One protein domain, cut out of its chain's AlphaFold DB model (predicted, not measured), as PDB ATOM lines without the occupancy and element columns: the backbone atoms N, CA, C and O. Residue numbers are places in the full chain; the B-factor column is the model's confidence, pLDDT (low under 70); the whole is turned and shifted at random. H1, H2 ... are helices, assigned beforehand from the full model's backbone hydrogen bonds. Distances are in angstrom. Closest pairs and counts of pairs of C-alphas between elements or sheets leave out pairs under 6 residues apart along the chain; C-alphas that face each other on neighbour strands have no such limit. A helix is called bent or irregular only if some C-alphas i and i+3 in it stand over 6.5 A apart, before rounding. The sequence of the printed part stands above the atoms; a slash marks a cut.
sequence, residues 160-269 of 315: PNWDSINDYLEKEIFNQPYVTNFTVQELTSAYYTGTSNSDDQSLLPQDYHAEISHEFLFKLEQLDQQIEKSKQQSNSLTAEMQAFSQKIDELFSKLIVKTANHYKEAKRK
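What this domain is: This is residues 160 to 269 of the 315 residues of an uncharacterized protein of Acinetobacter nectaris CIP 110549 (UniProt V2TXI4). This is a long helical hairpin, H2 and H3 side by side and running opposite ways, with the shorter helix H1 beside it, so that the three helices make a small bundle whose centres form a triangle. From the end of H1 a long stretch with no named element, residues 175 to 210, runs back alongside H2 on the side away from H3 and makes a loop around residue 200 before H2 begins. The printed part has 110 residues with three named helices, in the order H1, H2, H3, and no named strand; the class is all helix. The whole is compact, with a radius of gyration of the C-alphas of 14.4 A, and the C-alphas span 43 by 32 by 20 A along their three main axes.

How they stand to each other: Start with H1, residues 162 to 174, and compare it with H2, residues 211 to 234: they are close but not clearly touching, at a shallow tilt of 16 degrees, the same way. Their closest C-alphas, those of Trp 162 and Ile 212, are 7.8 A apart. Next look at H3, residues 239 to 265, which is close to H1 but not clearly touching it, at a shallow tilt of 18 degrees, opposite ways; the closest C-alphas, those of Ile 173 and Ile 248, are 7.1 A apart. H2 and H3 touch and form a helical hairpin, at a shallow tilt of 23 degrees, opposite ways. Their closest C-alphas, those of Ser 213 and Thr 259, are 5.9 A apart. In the backbones of H1 and H2 every O i to N i+4 pair is within hydrogen-bond range; in H3 it is 21 of 23.

Where its parts are: Find C-alpha 162 at (125.667, 183.806, 105.541); from there H1 runs 15.9 A to C-alpha 174. H1 is neither bent nor irregular, but only just: C-alphas 171 and 174 are 6.4 A apart. Then go to C-alpha 211 at (132.519, 175.379, 104.206), where H2 begins; it runs 34.8 A to C-alpha 234. H3 runs 36.8 A from C-alpha 239 to C-alpha 265 at (126.155, 179.763, 98.538). It has a kink of 57 degrees near residue 259 and is irregular, with C-alphas 261 and 264 at 8.6 A from each other.

The domain as a whole: The two C-alphas farthest apart, those of Asp 207 and Asn 235, are 43.8 A apart, while the first and last printed C-alphas, Pro 160 and Lys 269, are 13.8 A apart. The printed part has no cut. The link from H1 to H2, 36 residues, is long, and the link from H2 to H3, 4 residues, is tight. The mean pLDDT of the printed part is 87.6; look at residues 196 to 199 for the four that are under 70.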
ATOM      1  N   PRO A 160     119.905 183.655 101.720       92.50
ATOM      2  CA  PRO A 160     120.346 184.079 103.039       92.50
ATOM      3  C   PRO A 160     121.613 184.935 102.963       92.50
ATOM      4  O   PRO A 160     122.402 184.843 102.021       92.50
ATOM      5  N   ASN A 161     121.836 185.738 104.004       91.94
ATOM      6  CA  ASN A 161     123.122 186.379 104.254       91.94
ATOM      7  C   ASN A 161     123.922 185.524 105.247       91.94
ATOM      8  O   ASN A 161     123.669 185.575 106.451       91.94
ATOM      9  N   TRP A 162     124.863 184.729 104.735       91.00
ATOM     10  CA  TRP A 162     125.667 183.806 105.541       91.00
ATOM     11  C   TRP A 162     126.577 184.503 106.555       91.00
ATOM     12  O   TRP A 162     126.765 183.960 107.640       91.00
ATOM     13  N   ASP A 163     127.056 185.718 106.268       90.00
ATOM     14  CA  ASP A 163     127.844 186.494 107.235       90.00
ATOM     15  C   ASP A 163     126.966 186.913 108.420       90.00
ATOM     16  O   ASP A 163     127.330 186.728 109.574       90.00
ATOM     17  N   SER A 164     125.748 187.396 108.150       91.31
ATOM     18  CA  SER A 164     124.806 187.746 109.219       91.31
ATOM     19  C   SER A 164     124.365 186.530 110.034       91.31
ATOM     20  O   SER A 164     124.145 186.657 111.234       91.31
ATOM     21  N   ILE A 165     124.232 185.357 109.402       92.50
ATOM     22  CA  ILE A 165     123.959 184.100 110.113       92.50
ATOM     23  C   ILE A 165     125.142 183.738 111.015       92.50
ATOM     24  O   ILE A 165     124.917 183.389 112.171       92.50
ATOM     25  N   ASN A 166     126.376 183.862 110.518       90.94
ATOM     26  CA  ASN A 166     127.588 183.638 111.303       90.94
ATOM     27  C   ASN A 166     127.634 184.544 112.534       90.94
ATOM     28  O   ASN A 166     127.682 184.044 113.654       90.94
ATOM     29  N   ASP A 167     127.534 185.858 112.336       91.38
ATOM     30  CA  ASP A 167     127.596 186.837 113.426       91.38
ATOM     31  C   ASP A 167     126.501 186.587 114.470       91.38
ATOM     32  O   ASP A 167     126.720 186.715 115.678       91.38
ATOM     33  N   TYR A 168     125.311 186.194 114.007       94.38
ATOM     34  CA  TYR A 168     124.193 185.867 114.878       94.38
ATOM     35  C   TYR A 168     124.438 184.585 115.685       94.38
ATOM     36  O   TYR A 168     124.226 184.600 116.895       94.38
ATOM     37  N   LEU A 169     124.907 183.495 115.066       93.31
ATOM     38  CA  LEU A 169     125.202 182.239 115.774       93.31
ATOM     39  C   LEU A 169     126.367 182.396 116.757       93.31
ATOM     40  O   LEU A 169     126.277 181.923 117.890       93.31
ATOM     41  N   GLU A 170     127.419 183.110 116.361       91.31
ATOM     42  CA  GLU A 170     128.534 183.448 117.245       91.31
ATOM     43  C   GLU A 170     128.038 184.197 118.480       91.31
ATOM     44  O   GLU A 170     128.343 183.821 119.611       91.31
ATOM     45  N   LYS A 171     127.213 185.228 118.300       93.00
ATOM     46  CA  LYS A 171     126.671 186.000 119.421       93.00
ATOM     47  C   LYS A 171     125.707 185.186 120.287       93.00
ATOM     48  O   LYS A 171     125.801 185.225 121.510       93.00
ATOM     49  N   GLU A 172     124.735 184.520 119.677       93.56
ATOM     50  CA  GLU A 172     123.569 183.974 120.378       93.56
ATOM     51  C   GLU A 172     123.785 182.562 120.926       93.56
ATOM     52  O   GLU A 172     123.038 182.176 121.832       93.56
ATOM     53  N   ILE A 173     124.772 181.831 120.394       92.81
ATOM     54  CA  ILE A 173     125.131 180.465 120.789       92.81
ATOM     55  C   ILE A 173     126.582 180.399 121.274       92.81
ATOM     56  O   ILE A 173     126.800 180.173 122.460       92.81
ATOM     57  N   PHE A 174     127.575 180.606 120.402       90.06
ATOM     58  CA  PHE A 174     128.958 180.198 120.703       90.06
ATOM     59  C   PHE A 174     129.671 181.076 121.744       90.06
ATOM     60  O   PHE A 174     130.468 180.562 122.524       90.06
ATOM     61  N   ASN A 175     129.332 182.364 121.838       89.62
ATOM     62  CA  ASN A 175     129.882 183.288 122.841       89.62
ATOM     63  C   ASN A 175     129.057 183.355 124.138       89.62
ATOM     64  O   ASN A 175     129.237 184.265 124.951       89.62
ATOM     65  N   GLN A 176     128.124 182.422 124.345       90.62
ATOM     66  CA  GLN A 176     127.330 182.366 125.570       90.62
ATOM     67  C   GLN A 176     128.123 181.718 126.719       90.62
ATOM     68  O   GLN A 176     128.892 180.782 126.490       90.62
ATOM     69  N   PRO A 177     127.905 182.143 127.980       85.81
ATOM     70  CA  PRO A 177     128.644 181.627 129.139       85.81
ATOM     71  C   PRO A 177     128.439 180.121 129.361       85.81
ATOM     72  O   PRO A 177     129.302 179.433 129.899       85.81
ATOM     73  N   TYR A 178     127.305 179.588 128.907       82.25
ATOM     74  CA  TYR A 178     126.989 178.163 128.979       82.25
ATOM     75  C   TYR A 178     127.887 177.308 128.072       82.25
ATOM     76  O   TYR A 178     128.026 176.114 128.318       82.25
ATOM     77  N   VAL A 179     128.518 177.915 127.057       81.88
ATOM     78  CA  VAL A 179     129.413 177.244 126.102       81.88
ATOM     79  C   VAL A 179     130.871 177.265 126.550       81.88
ATOM     80  O   VAL A 179     131.672 176.467 126.081       81.88
ATOM     81  N   THR A 180     131.239 178.096 127.527       72.69
ATOM     82  CA  THR A 180     132.641 178.262 127.952       72.69
ATOM     83  C   THR A 180     133.266 176.979 128.519       72.69
ATOM     84  O   THR A 180     134.478 176.802 128.452       72.69
ATOM     85  N   ASN A 181     132.445 176.057 129.035       72.44
ATOM     86  CA  ASN A 181     132.889 174.752 129.539       72.44
ATOM     87  C   ASN A 181     132.837 173.633 128.481       72.44
ATOM     88  O   ASN A 181     133.199 172.493 128.773       72.44
ATOM     89  N   PHE A 182     132.369 173.935 127.271       79.38
ATOM     90  CA  PHE A 182     132.240 172.991 126.172       79.38
ATOM     91  C   PHE A 182     133.417 173.142 125.212       79.38
ATOM     92  O   PHE A 182     133.676 174.211 124.663       79.38
ATOM     93  N   THR A 183     134.157 172.056 124.994       74.88
ATOM     94  CA  THR A 183     135.190 172.021 123.956       74.88
ATOM     95  C   THR A 183     134.518 171.686 122.632       74.88
ATOM     96  O   THR A 183     134.262 170.515 122.345       74.88
ATOM     97  N   VAL A 184     134.200 172.710 121.840       73.75
ATOM     98  CA  VAL A 184     133.767 172.529 120.451       73.75
ATOM     99  C   VAL A 184     135.005 172.188 119.633       73.75
ATOM    100  O   VAL A 184     135.938 172.988 119.553       73.75
ATOM    101  N   GLN A 185     135.055 170.977 119.083       78.56
ATOM    102  CA  GLN A 185     136.186 170.564 118.258       78.56
ATOM    103  C   GLN A 185     136.147 171.289 116.911       78.56
ATOM    104  O   GLN A 185     135.088 171.711 116.440       78.56
ATOM    105  N   GLU A 186     137.303 171.407 116.269       80.44
ATOM    106  CA  GLU A 186     137.352 171.814 114.868       80.44
ATOM    107  C   GLU A 186     136.973 170.635 113.971       80.44
ATOM    108  O   GLU A 186     137.270 169.477 114.274       80.44
ATOM    109  N   LEU A 187     136.302 170.934 112.858       80.62
ATOM    110  CA  LEU A 187     136.004 169.931 111.848       80.62
ATOM    111  C   LEU A 187     137.329 169.479 111.217       80.62
ATOM    112  O   LEU A 187     138.013 170.262 110.562       80.62
ATOM    113  N   THR A 188     137.704 168.221 111.441       73.94
ATOM    114  CA  THR A 188     138.984 167.667 110.972       73.94
ATOM    115  C   THR A 188     138.961 167.278 109.495       73.94
ATOM    116  O   THR A 188     140.008 167.208 108.856       73.94
ATOM    117  N   SER A 189     137.779 166.988 108.954       76.94
ATOM    118  CA  SER A 189     137.540 166.709 107.537       76.94
ATOM    119  C   SER A 189     137.149 167.985 106.784       76.94
ATOM    120  O   SER A 189     136.698 168.966 107.365       76.94
ATOM    121  N   ALA A 190     137.251 167.969 105.454       81.25
ATOM    122  CA  ALA A 190     136.704 169.053 104.632       81.25
ATOM    123  C   ALA A 190     135.161 169.088 104.642       81.25
ATOM    124  O   ALA A 190     134.559 170.100 104.283       81.25
ATOM    125  N   TYR A 191     134.523 167.982 105.042       89.62
ATOM    126  CA  TYR A 191     133.089 167.766 104.903       89.62
ATOM    127  C   TYR A 191     132.476 167.186 106.172       89.62
ATOM    128  O   TYR A 191     133.022 166.272 106.788       89.62
ATOM    129  N   TYR A 192     131.293 167.677 106.514       91.06
ATOM    130  CA  TYR A 192     130.455 167.108 107.563       91.06
ATOM    131  C   TYR A 192     129.669 165.893 107.039       91.06
ATOM    132  O   TYR A 192     128.906 166.006 106.075       91.06
ATOM    133  N   THR A 193     129.852 164.743 107.692       89.12
ATOM    134  CA  THR A 193     129.283 163.434 107.312       89.12
ATOM    135  C   THR A 193     128.073 163.034 108.160       89.12
ATOM    136  O   THR A 193     127.383 162.067 107.856       89.12
ATOM    137  N   GLY A 194     127.776 163.782 109.229       85.12
ATOM    138  CA  GLY A 194     126.695 163.444 110.155       85.12
ATOM    139  C   GLY A 194     126.987 162.265 111.077       85.12
ATOM    140  O   GLY A 194     126.098 161.865 111.831       85.12
ATOM    141  N   THR A 195     128.194 161.712 111.042       75.44
ATOM    142  CA  THR A 195     128.631 160.618 111.910       75.44
ATOM    143  C   THR A 195     130.025 160.916 112.455       75.44
ATOM    144  O   THR A 195     130.701 161.853 112.033       75.44
ATOM    145  N   SER A 196     130.470 160.118 113.424       65.19
ATOM    146  CA  SER A 196     131.833 160.194 113.954       65.19
ATOM    147  C   SER A 196     132.876 159.510 113.063       65.19
ATOM    148  O   SER A 196     134.059 159.554 113.391       65.19
ATOM    149  N   ASN A 197     132.462 158.847 111.979       64.06
ATOM    150  CA  ASN A 197     133.358 158.100 111.103       64.06
ATOM    151  C   ASN A 197     133.831 158.988 109.950       64.06
ATOM    152  O   ASN A 197     133.029 159.570 109.220       64.06
ATOM    153  N   SER A 198     135.150 159.072 109.777       60.12
ATOM    154  CA  SER A 198     135.787 159.879 108.730       60.12
ATOM    155  C   SER A 198     135.608 159.322 107.318       60.12
ATOM    156  O   SER A 198     135.803 160.064 106.359       60.12
ATOM    157  N   ASP A 199     135.268 158.037 107.198       65.88
ATOM    158  CA  ASP A 199     135.119 157.336 105.916       65.88
ATOM    159  C   ASP A 199     133.698 157.459 105.340       65.88
ATOM    160  O   ASP A 199     133.455 157.073 104.195       65.88
ATOM    161  N   ASP A 200     132.766 158.014 106.118       81.62
ATOM    162  CA  ASP A 200     131.374 158.158 105.717       81.62
ATOM    163  C   ASP A 200     131.211 159.256 104.655       81.62
ATOM    164  O   ASP A 200     131.967 160.230 104.567       81.62
ATOM    165  N   GLN A 201     130.180 159.112 103.826       88.12
ATOM    166  CA  GLN A 201     129.891 160.090 102.782       88.12
ATOM    167  C   GLN A 201     129.393 161.426 103.369       88.12
ATOM    168  O   GLN A 201     128.703 161.481 104.386       88.12
ATOM    169  N   SER A 202     129.754 162.526 102.701       92.50
ATOM    170  CA  SER A 202     129.328 163.884 103.066       92.50
ATOM    171  C   SER A 202     127.812 164.048 102.947       92.50
ATOM    172  O   SER A 202     127.230 163.638 101.947       92.50
ATOM    173  N   LEU A 203     127.185 164.759 103.893       93.94
ATOM    174  CA  LEU A 203     125.750 165.070 103.797       93.94
ATOM    175  C   LEU A 203     125.419 166.131 102.730       93.94
ATOM    176  O   LEU A 203     124.252 166.318 102.373       93.94
ATOM    177  N   LEU A 204     126.428 166.853 102.231       94.69
ATOM    178  CA  LEU A 204     126.298 167.831 101.144       94.69
ATOM    179  C   LEU A 204     127.128 167.383  99.926       94.69
ATOM    180  O   LEU A 204     128.227 166.854 100.122       94.69
ATOM    181  N   PRO A 205     126.673 167.637  98.683       92.44
ATOM    182  CA  PRO A 205     127.441 167.299  97.488       92.44
ATOM    183  C   PRO A 205     128.822 167.974  97.477       92.44
ATOM    184  O   PRO A 205     128.929 169.192  97.618       92.44
ATOM    185  N   GLN A 206     129.872 167.173  97.279       89.44
ATOM    186  CA  GLN A 206     131.275 167.583  97.455       89.44
ATOM    187  C   GLN A 206     131.806 168.520  96.359       89.44
ATOM    188  O   GLN A 206     132.810 169.196  96.574       89.44
ATOM    189  N   ASP A 207     131.120 168.611  95.215       87.19
ATOM    190  CA  ASP A 207     131.475 169.514  94.107       87.19
ATOM    191  C   ASP A 207     131.297 171.003  94.463       87.19
ATOM    192  O   ASP A 207     131.683 171.893  93.697       87.19
ATOM    193  N   TYR A 208     130.693 171.299  95.618       86.31
ATOM    194  CA  TYR A 208     130.433 172.653  96.076       86.31
ATOM    195  C   TYR A 208     131.222 172.990  97.335       86.31
ATOM    196  O   TYR A 208     131.165 172.306  98.350       86.31
ATOM    197  N   HIS A 209     131.879 174.142  97.280       83.69
ATOM    198  CA  HIS A 209     132.404 174.842  98.444       83.69
ATOM    199  C   HIS A 209     131.230 175.285  99.331       83.69
ATOM    200  O   HIS A 209     130.493 176.199  98.960       83.69
ATOM    201  N   ALA A 210     131.003 174.573 100.433       89.56
ATOM    202  CA  ALA A 210     129.939 174.824 101.409       89.56
ATOM    203  C   ALA A 210     130.518 174.849 102.836       89.56
ATOM    204  O   ALA A 210     129.940 174.292 103.772       89.56
ATOM    205  N   GLU A 211     131.702 175.451 102.991       89.44
ATOM    206  CA  GLU A 211     132.519 175.379 104.206       89.44
ATOM    207  C   GLU A 211     131.754 175.861 105.446       89.44
ATOM    208  O   GLU A 211     131.806 175.208 106.486       89.44
ATOM    209  N   ILE A 212     130.990 176.956 105.321       90.12
ATOM    210  CA  ILE A 212     130.208 177.519 106.434       90.12
ATOM    211  C   ILE A 212     129.123 176.536 106.883       90.12
ATOM    212  O   ILE A 212     128.918 176.328 108.078       90.12
ATOM    213  N   SER A 213     128.425 175.911 105.932       93.44
ATOM    214  CA  SER A 213     127.382 174.933 106.247       93.44
ATOM    215  C   SER A 213     127.959 173.699 106.932       93.44
ATOM    216  O   SER A 213     127.407 173.262 107.939       93.44
ATOM    217  N   HIS A 214     129.069 173.151 106.430       93.62
ATOM    218  CA  HIS A 214     129.724 172.008 107.071       93.62
ATOM    219  C   HIS A 214     130.164 172.333 108.500       93.62
ATOM    220  O   HIS A 214     129.885 171.560 109.416       93.62
ATOM    221  N   GLU A 215     130.794 173.489 108.694       91.62
ATOM    222  CA  GLU A 215     131.256 173.937 110.003       91.62
ATOM    223  C   GLU A 215     130.099 174.120 110.992       91.62
ATOM    224  O   GLU A 215     130.156 173.590 112.101       91.62
ATOM    225  N   PHE A 216     129.034 174.834 110.617       92.62
ATOM    226  CA  PHE A 216     127.938 175.097 111.550       92.62
ATOM    227  C   PHE A 216     127.100 173.868 111.872       92.62
ATOM    228  O   PHE A 216     126.726 173.703 113.033       92.62
ATOM    229  N   LEU A 217     126.823 173.002 110.889       94.25
ATOM    230  CA  LEU A 217     126.126 171.742 111.159       94.25
ATOM    231  C   LEU A 217     126.913 170.902 112.174       94.25
ATOM    232  O   LEU A 217     126.335 170.403 113.136       94.25
ATOM    233  N   PHE A 218     128.233 170.817 112.000       92.75
ATOM    234  CA  PHE A 218     129.110 170.101 112.918       92.75
ATOM    235  C   PHE A 218     129.145 170.733 114.314       92.75
ATOM    236  O   PHE A 218     128.907 170.045 115.305       92.75
ATOM    237  N   LYS A 219     129.408 172.044 114.409       91.56
ATOM    238  CA  LYS A 219     129.525 172.751 115.694       91.56
ATOM    239  C   LYS A 219     128.231 172.692 116.510       91.56
ATOM    240  O   LYS A 219     128.292 172.450 117.716       91.56
ATOM    241  N   LEU A 220     127.073 172.906 115.877       92.62
ATOM    242  CA  LEU A 220     125.784 172.851 116.575       92.62
ATOM    243  C   LEU A 220     125.426 171.429 117.004       92.62
ATOM    244  O   LEU A 220     124.965 171.254 118.129       92.62
ATOM    245  N   GLU A 221     125.694 170.415 116.176       91.50
ATOM    246  CA  GLU A 221     125.477 169.028 116.590       91.50
ATOM    247  C   GLU A 221     126.384 168.635 117.766       91.50
ATOM    248  O   GLU A 221     125.916 168.004 118.712       91.50
ATOM    249  N   GLN A 222     127.666 169.017 117.749       89.69
ATOM    250  CA  GLN A 222     128.558 168.742 118.880       89.69
ATOM    251  C   GLN A 222     128.043 169.362 120.176       89.69
ATOM    252  O   GLN A 222     128.071 168.714 121.225       89.69
ATOM    253  N   LEU A 223     127.571 170.607 120.101       90.75
ATOM    254  CA  LEU A 223     127.039 171.313 121.255       90.75
ATOM    255  C   LEU A 223     125.774 170.629 121.792       90.75
ATOM    256  O   LEU A 223     125.682 170.392 122.996       90.75
ATOM    257  N   ASP A 224     124.848 170.246 120.910       89.81
ATOM    258  CA  ASP A 224     123.634 169.510 121.283       89.81
ATOM    259  C   ASP A 224     123.970 168.173 121.974       89.81
ATOM    260  O   ASP A 224     123.505 167.884 123.080       89.81
ATOM    261  N   GLN A 225     124.901 167.401 121.403       89.19
ATOM    262  CA  GLN A 225     125.369 166.144 121.996       89.19
ATOM    263  C   GLN A 225     126.028 166.340 123.369       89.19
ATOM    264  O   GLN A 225     125.878 165.496 124.256       89.19
ATOM    265  N   GLN A 226     126.789 167.419 123.561       89.06
ATOM    266  CA  GLN A 226     127.420 167.721 124.848       89.06
ATOM    267  C   GLN A 226     126.389 168.138 125.902       89.06
ATOM    268  O   GLN A 226     126.487 167.699 127.053       89.06
ATOM    269  N   ILE A 227     125.367 168.903 125.516       88.00
ATOM    270  CA  ILE A 227     124.261 169.268 126.405       88.00
ATOM    271  C   ILE A 227     123.476 168.021 126.823       88.00
ATOM    272  O   ILE A 227     123.256 167.825 128.022       88.00
ATOM    273  N   GLU A 228     123.121 167.128 125.898       87.06
ATOM    274  CA  GLU A 228     122.423 165.886 126.258       87.06
ATOM    275  C   GLU A 228     123.290 164.965 127.138       87.06
ATOM    276  O   GLU A 228     122.786 164.401 128.112       87.06
ATOM    277  N   LYS A 229     124.608 164.882 126.900       87.44
ATOM    278  CA  LYS A 229     125.534 164.180 127.814       87.44
ATOM    279  C   LYS A 229     125.533 164.796 129.214       87.44
ATOM    280  O   LYS A 229     125.487 164.063 130.200       87.44
ATOM    281  N   SER A 230     125.552 166.126 129.317       84.38
ATOM    282  CA  SER A 230     125.522 166.813 130.614       84.38
ATOM    283  C   SER A 230     124.226 166.520 131.379       84.38
ATOM    284  O   SER A 230     124.267 166.183 132.561       84.38
ATOM    285  N   LYS A 231     123.086 166.518 130.679       85.56
ATOM    286  CA  LYS A 231     121.766 166.184 131.222       85.56
ATOM    287  C   LYS A 231     121.683 164.742 131.726       85.56
ATOM    288  O   LYS A 231     121.075 164.506 132.769       85.56
ATOM    289  N   GLN A 232     122.303 163.793 131.023       84.88
ATOM    290  CA  GLN A 232     122.395 162.394 131.463       84.88
ATOM    291  C   GLN A 232     123.251 162.234 132.728       84.88
ATOM    292  O   GLN A 232     122.951 161.385 133.560       84.88
ATOM    293  N   GLN A 233     124.299 163.044 132.895       84.94
ATOM    294  CA  GLN A 233     125.179 162.981 134.066       84.94
ATOM    295  C   GLN A 233     124.573 163.642 135.311       84.94
ATOM    296  O   GLN A 233     124.728 163.124 136.415       84.94
ATOM    297  N   SER A 234     123.896 164.784 135.156       80.31
ATOM    298  CA  SER A 234     123.354 165.565 136.279       80.31
ATOM    299  C   SER A 234     121.899 165.236 136.634       80.31
ATOM    300  O   SER A 234     121.353 165.838 137.560       80.31
ATOM    301  N   ASN A 235     121.241 164.331 135.895       73.62
ATOM    302  CA  ASN A 235     119.804 164.007 135.960       73.62
ATOM    303  C   ASN A 235     118.835 165.195 135.757       73.62
ATOM    304  O   ASN A 235     117.625 164.994 135.694       73.62
ATOM    305  N   SER A 236     119.325 166.433 135.652       76.81
ATOM    306  CA  SER A 236     118.530 167.627 135.363       76.81
ATOM    307  C   SER A 236     119.418 168.789 134.912       76.81
ATOM    308  O   SER A 236     120.558 168.938 135.354       76.81
ATOM    309  N   LEU A 237     118.882 169.621 134.019       81.25
ATOM    310  CA  LEU A 237     119.482 170.891 133.607       81.25
ATOM    311  C   LEU A 237     118.860 172.036 134.418       81.25
ATOM    312  O   LEU A 237     117.676 171.975 134.756       81.25
ATOM    313  N   THR A 238     119.625 173.098 134.685       87.38
ATOM    314  CA  THR A 238     119.066 174.348 135.227       87.38
ATOM    315  C   THR A 238     118.070 174.961 134.238       87.38
ATOM    316  O   THR A 238     118.159 174.714 133.036       87.38
ATOM    317  N   ALA A 239     117.135 175.791 134.712       89.31
ATOM    318  CA  ALA A 239     116.146 176.443 133.843       89.31
ATOM    319  C   ALA A 239     116.799 177.268 132.713       89.31
ATOM    320  O   ALA A 239     116.337 177.246 131.576       89.31
ATOM    321  N   GLU A 240     117.914 177.939 133.006       88.88
ATOM    322  CA  GLU A 240     118.700 178.692 132.022       88.88
ATOM    323  C   GLU A 240     119.303 177.780 130.948       88.88
ATOM    324  O   GLU A 240     119.190 178.066 129.758       88.88
ATOM    325  N   MET A 241     119.882 176.644 131.350       87.00
ATOM    326  CA  MET A 241     120.457 175.672 130.418       87.00
ATOM    327  C   MET A 241     119.371 174.964 129.591       87.00
ATOM    328  O   MET A 241     119.591 174.656 128.423       87.00
ATOM    329  N   GLN A 242     118.175 174.754 130.154       90.19
ATOM    330  CA  GLN A 242     117.016 174.258 129.402       90.19
ATOM    331  C   GLN A 242     116.561 175.257 128.333       90.19
ATOM    332  O   GLN A 242     116.368 174.867 127.184       90.19
ATOM    333  N   ALA A 243     116.425 176.539 128.687       91.69
ATOM    334  CA  ALA A 243     116.069 177.586 127.729       91.69
ATOM    335  C   ALA A 243     117.140 177.736 126.634       91.69
ATOM    336  O   ALA A 243     116.815 177.904 125.459       91.69
ATOM    337  N   PHE A 244     118.417 177.615 127.001       91.81
ATOM    338  CA  PHE A 244     119.523 177.627 126.050       91.81
ATOM    339  C   PHE A 244     119.496 176.418 125.102       91.81
ATOM    340  O   PHE A 244     119.624 176.596 123.893       91.81
ATOM    341  N   SER A 245     119.245 175.211 125.619       91.50
ATOM    342  CA  SER A 245     119.060 173.998 124.808       91.50
ATOM    343  C   SER A 245     117.911 174.149 123.806       91.50
ATOM    344  O   SER A 245     118.096 173.876 122.625       91.50
ATOM    345  N   GLN A 246     116.758 174.677 124.230       91.75
ATOM    346  CA  GLN A 246     115.633 174.940 123.319       91.75
ATOM    347  C   GLN A 246     115.992 175.948 122.221       91.75
ATOM    348  O   GLN A 246     115.597 175.786 121.069       91.75
ATOM    349  N   LYS A 247     116.764 176.982 122.567       93.62
ATOM    350  CA  LYS A 247     117.247 177.965 121.595       93.62
ATOM    351  C   LYS A 247     118.209 177.339 120.582       93.62
ATOM    352  O   LYS A 247     118.153 177.697 119.407       93.62
ATOM    353  N   ILE A 248     119.072 176.416 121.011       93.19
ATOM    354  CA  ILE A 248     119.932 175.645 120.104       93.19
ATOM    355  C   ILE A 248     119.075 174.813 119.156       93.19
ATOM    356  O   ILE A 248     119.274 174.932 117.951       93.19
ATOM    357  N   ASP A 249     118.097 174.058 119.666       92.44
ATOM    358  CA  ASP A 249     117.189 173.249 118.840       92.44
ATOM    359  C   ASP A 249     116.501 174.109 117.759       92.44
ATOM    360  O   ASP A 249     116.478 173.749 116.578       92.44
ATOM    361  N   GLU A 250     115.990 175.285 118.141       93.56
ATOM    362  CA  GLU A 250     115.334 176.227 117.227       93.56
ATOM    363  C   GLU A 250     116.297 176.773 116.160       93.56
ATOM    364  O   GLU A 250     115.987 176.773 114.966       93.56
ATOM    365  N   LEU A 251     117.474 177.258 116.563       94.94
ATOM    366  CA  LEU A 251     118.436 177.830 115.619       94.94
ATOM    367  C   LEU A 251     119.066 176.764 114.723       94.94
ATOM    368  O   LEU A 251     119.303 177.028 113.542       94.94
ATOM    369  N   PHE A 252     119.282 175.560 115.248       95.38
ATOM    370  CA  PHE A 252     119.791 174.439 114.475       95.38
ATOM    371  C   PHE A 252     118.765 173.995 113.429       95.38
ATOM    372  O   PHE A 252     119.111 173.862 112.253       95.38
ATOM    373  N   SER A 253     117.487 173.898 113.807       95.06
ATOM    374  CA  SER A 253     116.390 173.649 112.867       95.06
ATOM    375  C   SER A 253     116.383 174.647 111.700       95.06
ATOM    376  O   SER A 253     116.363 174.241 110.531       95.06
ATOM    377  N   LYS A 254     116.476 175.951 111.993       95.69
ATOM    378  CA  LYS A 254     116.517 177.008 110.968       95.69
ATOM    379  C   LYS A 254     117.771 176.931 110.100       95.69
ATOM    380  O   LYS A 254     117.696 177.138 108.885       95.69
ATOM    381  N   LEU A 255     118.925 176.627 110.695       96.12
ATOM    382  CA  LEU A 255     120.177 176.455 109.960       96.12
ATOM    383  C   LEU A 255     120.094 175.278 108.981       96.12
ATOM    384  O   LEU A 255     120.559 175.410 107.847       96.12
ATOM    385  N   ILE A 256     119.508 174.151 109.393       97.00
ATOM    386  CA  ILE A 256     119.322 172.971 108.538       97.00
ATOM    387  C   ILE A 256     118.490 173.348 107.306       97.00
ATOM    388  O   ILE A 256     118.897 173.049 106.183       97.00
ATOM    389  N   VAL A 257     117.396 174.097 107.486       97.25
ATOM    390  CA  VAL A 257     116.578 174.630 106.379       97.25
ATOM    391  C   VAL A 257     117.403 175.515 105.441       97.25
ATOM    392  O   VAL A 257     117.380 175.326 104.220       97.25
ATOM    393  N   LYS A 258     118.175 176.467 105.982       96.75
ATOM    394  CA  LYS A 258     119.016 177.351 105.156       96.75
ATOM    395  C   LYS A 258     120.110 176.591 104.421       96.75
ATOM    396  O   LYS A 258     120.342 176.863 103.246       96.75
ATOM    397  N   THR A 259     120.721 175.609 105.067       96.50
ATOM    398  CA  THR A 259     121.730 174.754 104.446       96.50
ATOM    399  C   THR A 259     121.118 173.922 103.323       96.50
ATOM    400  O   THR A 259     121.589 174.005 102.194       96.50
ATOM    401  N   ALA A 260     120.019 173.208 103.571       97.38
ATOM    402  CA  ALA A 260     119.358 172.385 102.558       97.38
ATOM    403  C   ALA A 260     118.991 173.186 101.297       97.38
ATOM    404  O   ALA A 260     119.197 172.721 100.174       97.38
ATOM    405  N   ASN A 261     118.502 174.414 101.483       97.12
ATOM    406  CA  ASN A 261     118.018 175.251 100.386       97.12
ATOM    407  C   ASN A 261     119.126 176.087  99.710       97.12
ATOM    408  O   ASN A 261     118.957 176.475  98.553       97.12
ATOM    409  N   HIS A 262     120.253 176.358 100.391       95.75
ATOM    410  CA  HIS A 262     121.277 177.319  99.938       95.75
ATOM    411  C   HIS A 262     122.739 176.877 100.127       95.75
ATOM    412  O   HIS A 262     123.636 177.719 100.070       95.75
ATOM    413  N   TYR A 263     123.016 175.584 100.306       93.81
ATOM    414  CA  TYR A 263     124.375 175.071 100.548       93.81
ATOM    415  C   TYR A 263     125.421 175.544  99.519       93.81
ATOM    416  O   TYR A 263     126.548 175.850  99.892       93.81
ATOM    417  N   LYS A 264     125.054 175.701  98.235       92.12
ATOM    418  CA  LYS A 264     125.970 176.178  97.171       92.12
ATOM    419  C   LYS A 264     126.511 177.591  97.406       92.12
ATOM    420  O   LYS A 264     127.493 177.992  96.781       92.12
ATOM    421  N   GLU A 265     125.835 178.369  98.242       90.44
ATOM    422  CA  GLU A 265     126.155 179.763  98.538       90.44
ATOM    423  C   GLU A 265     126.810 179.934  99.914       90.44
ATOM    424  O   GLU A 265     127.221 181.046 100.243       90.44
ATOM    425  N   ALA A 266     126.919 178.856 100.700       88.12
ATOM    426  CA  ALA A 266     127.446 178.832 102.065       88.12
ATOM    427  C   ALA A 266     128.983 178.870 102.102       88.12
ATOM    428  O   ALA A 266     129.640 178.023 102.710       88.12
ATOM    429  N   LYS A 267     129.560 179.855 101.411       84.38
ATOM    430  CA  LYS A 267     131.005 180.033 101.245       84.38
ATOM    431  C   LYS A 267     131.506 181.144 102.145       84.38
ATOM    432  O   LYS A 267     130.876 182.200 102.227       84.38
ATOM    433  N   ARG A 268     132.688 180.957 102.736       78.88
ATOM    434  CA  ARG A 268     133.408 182.064 103.379       78.88
ATOM    435  C   ARG A 268     133.756 183.103 102.317       78.88
ATOM    436  O   ARG A 268     134.292 182.765 101.259       78.88
ATOM    437  N   LYS A 269     133.466 184.379 102.586       73.56
ATOM    438  CA  LYS A 269     134.010 185.457 101.760       73.56
ATOM    439  C   LYS A 269     135.528 185.385 101.843       73.56
ATOM    440  O   LYS A 269     136.099 185.436 102.928       73.56
TER     441      LYS A 269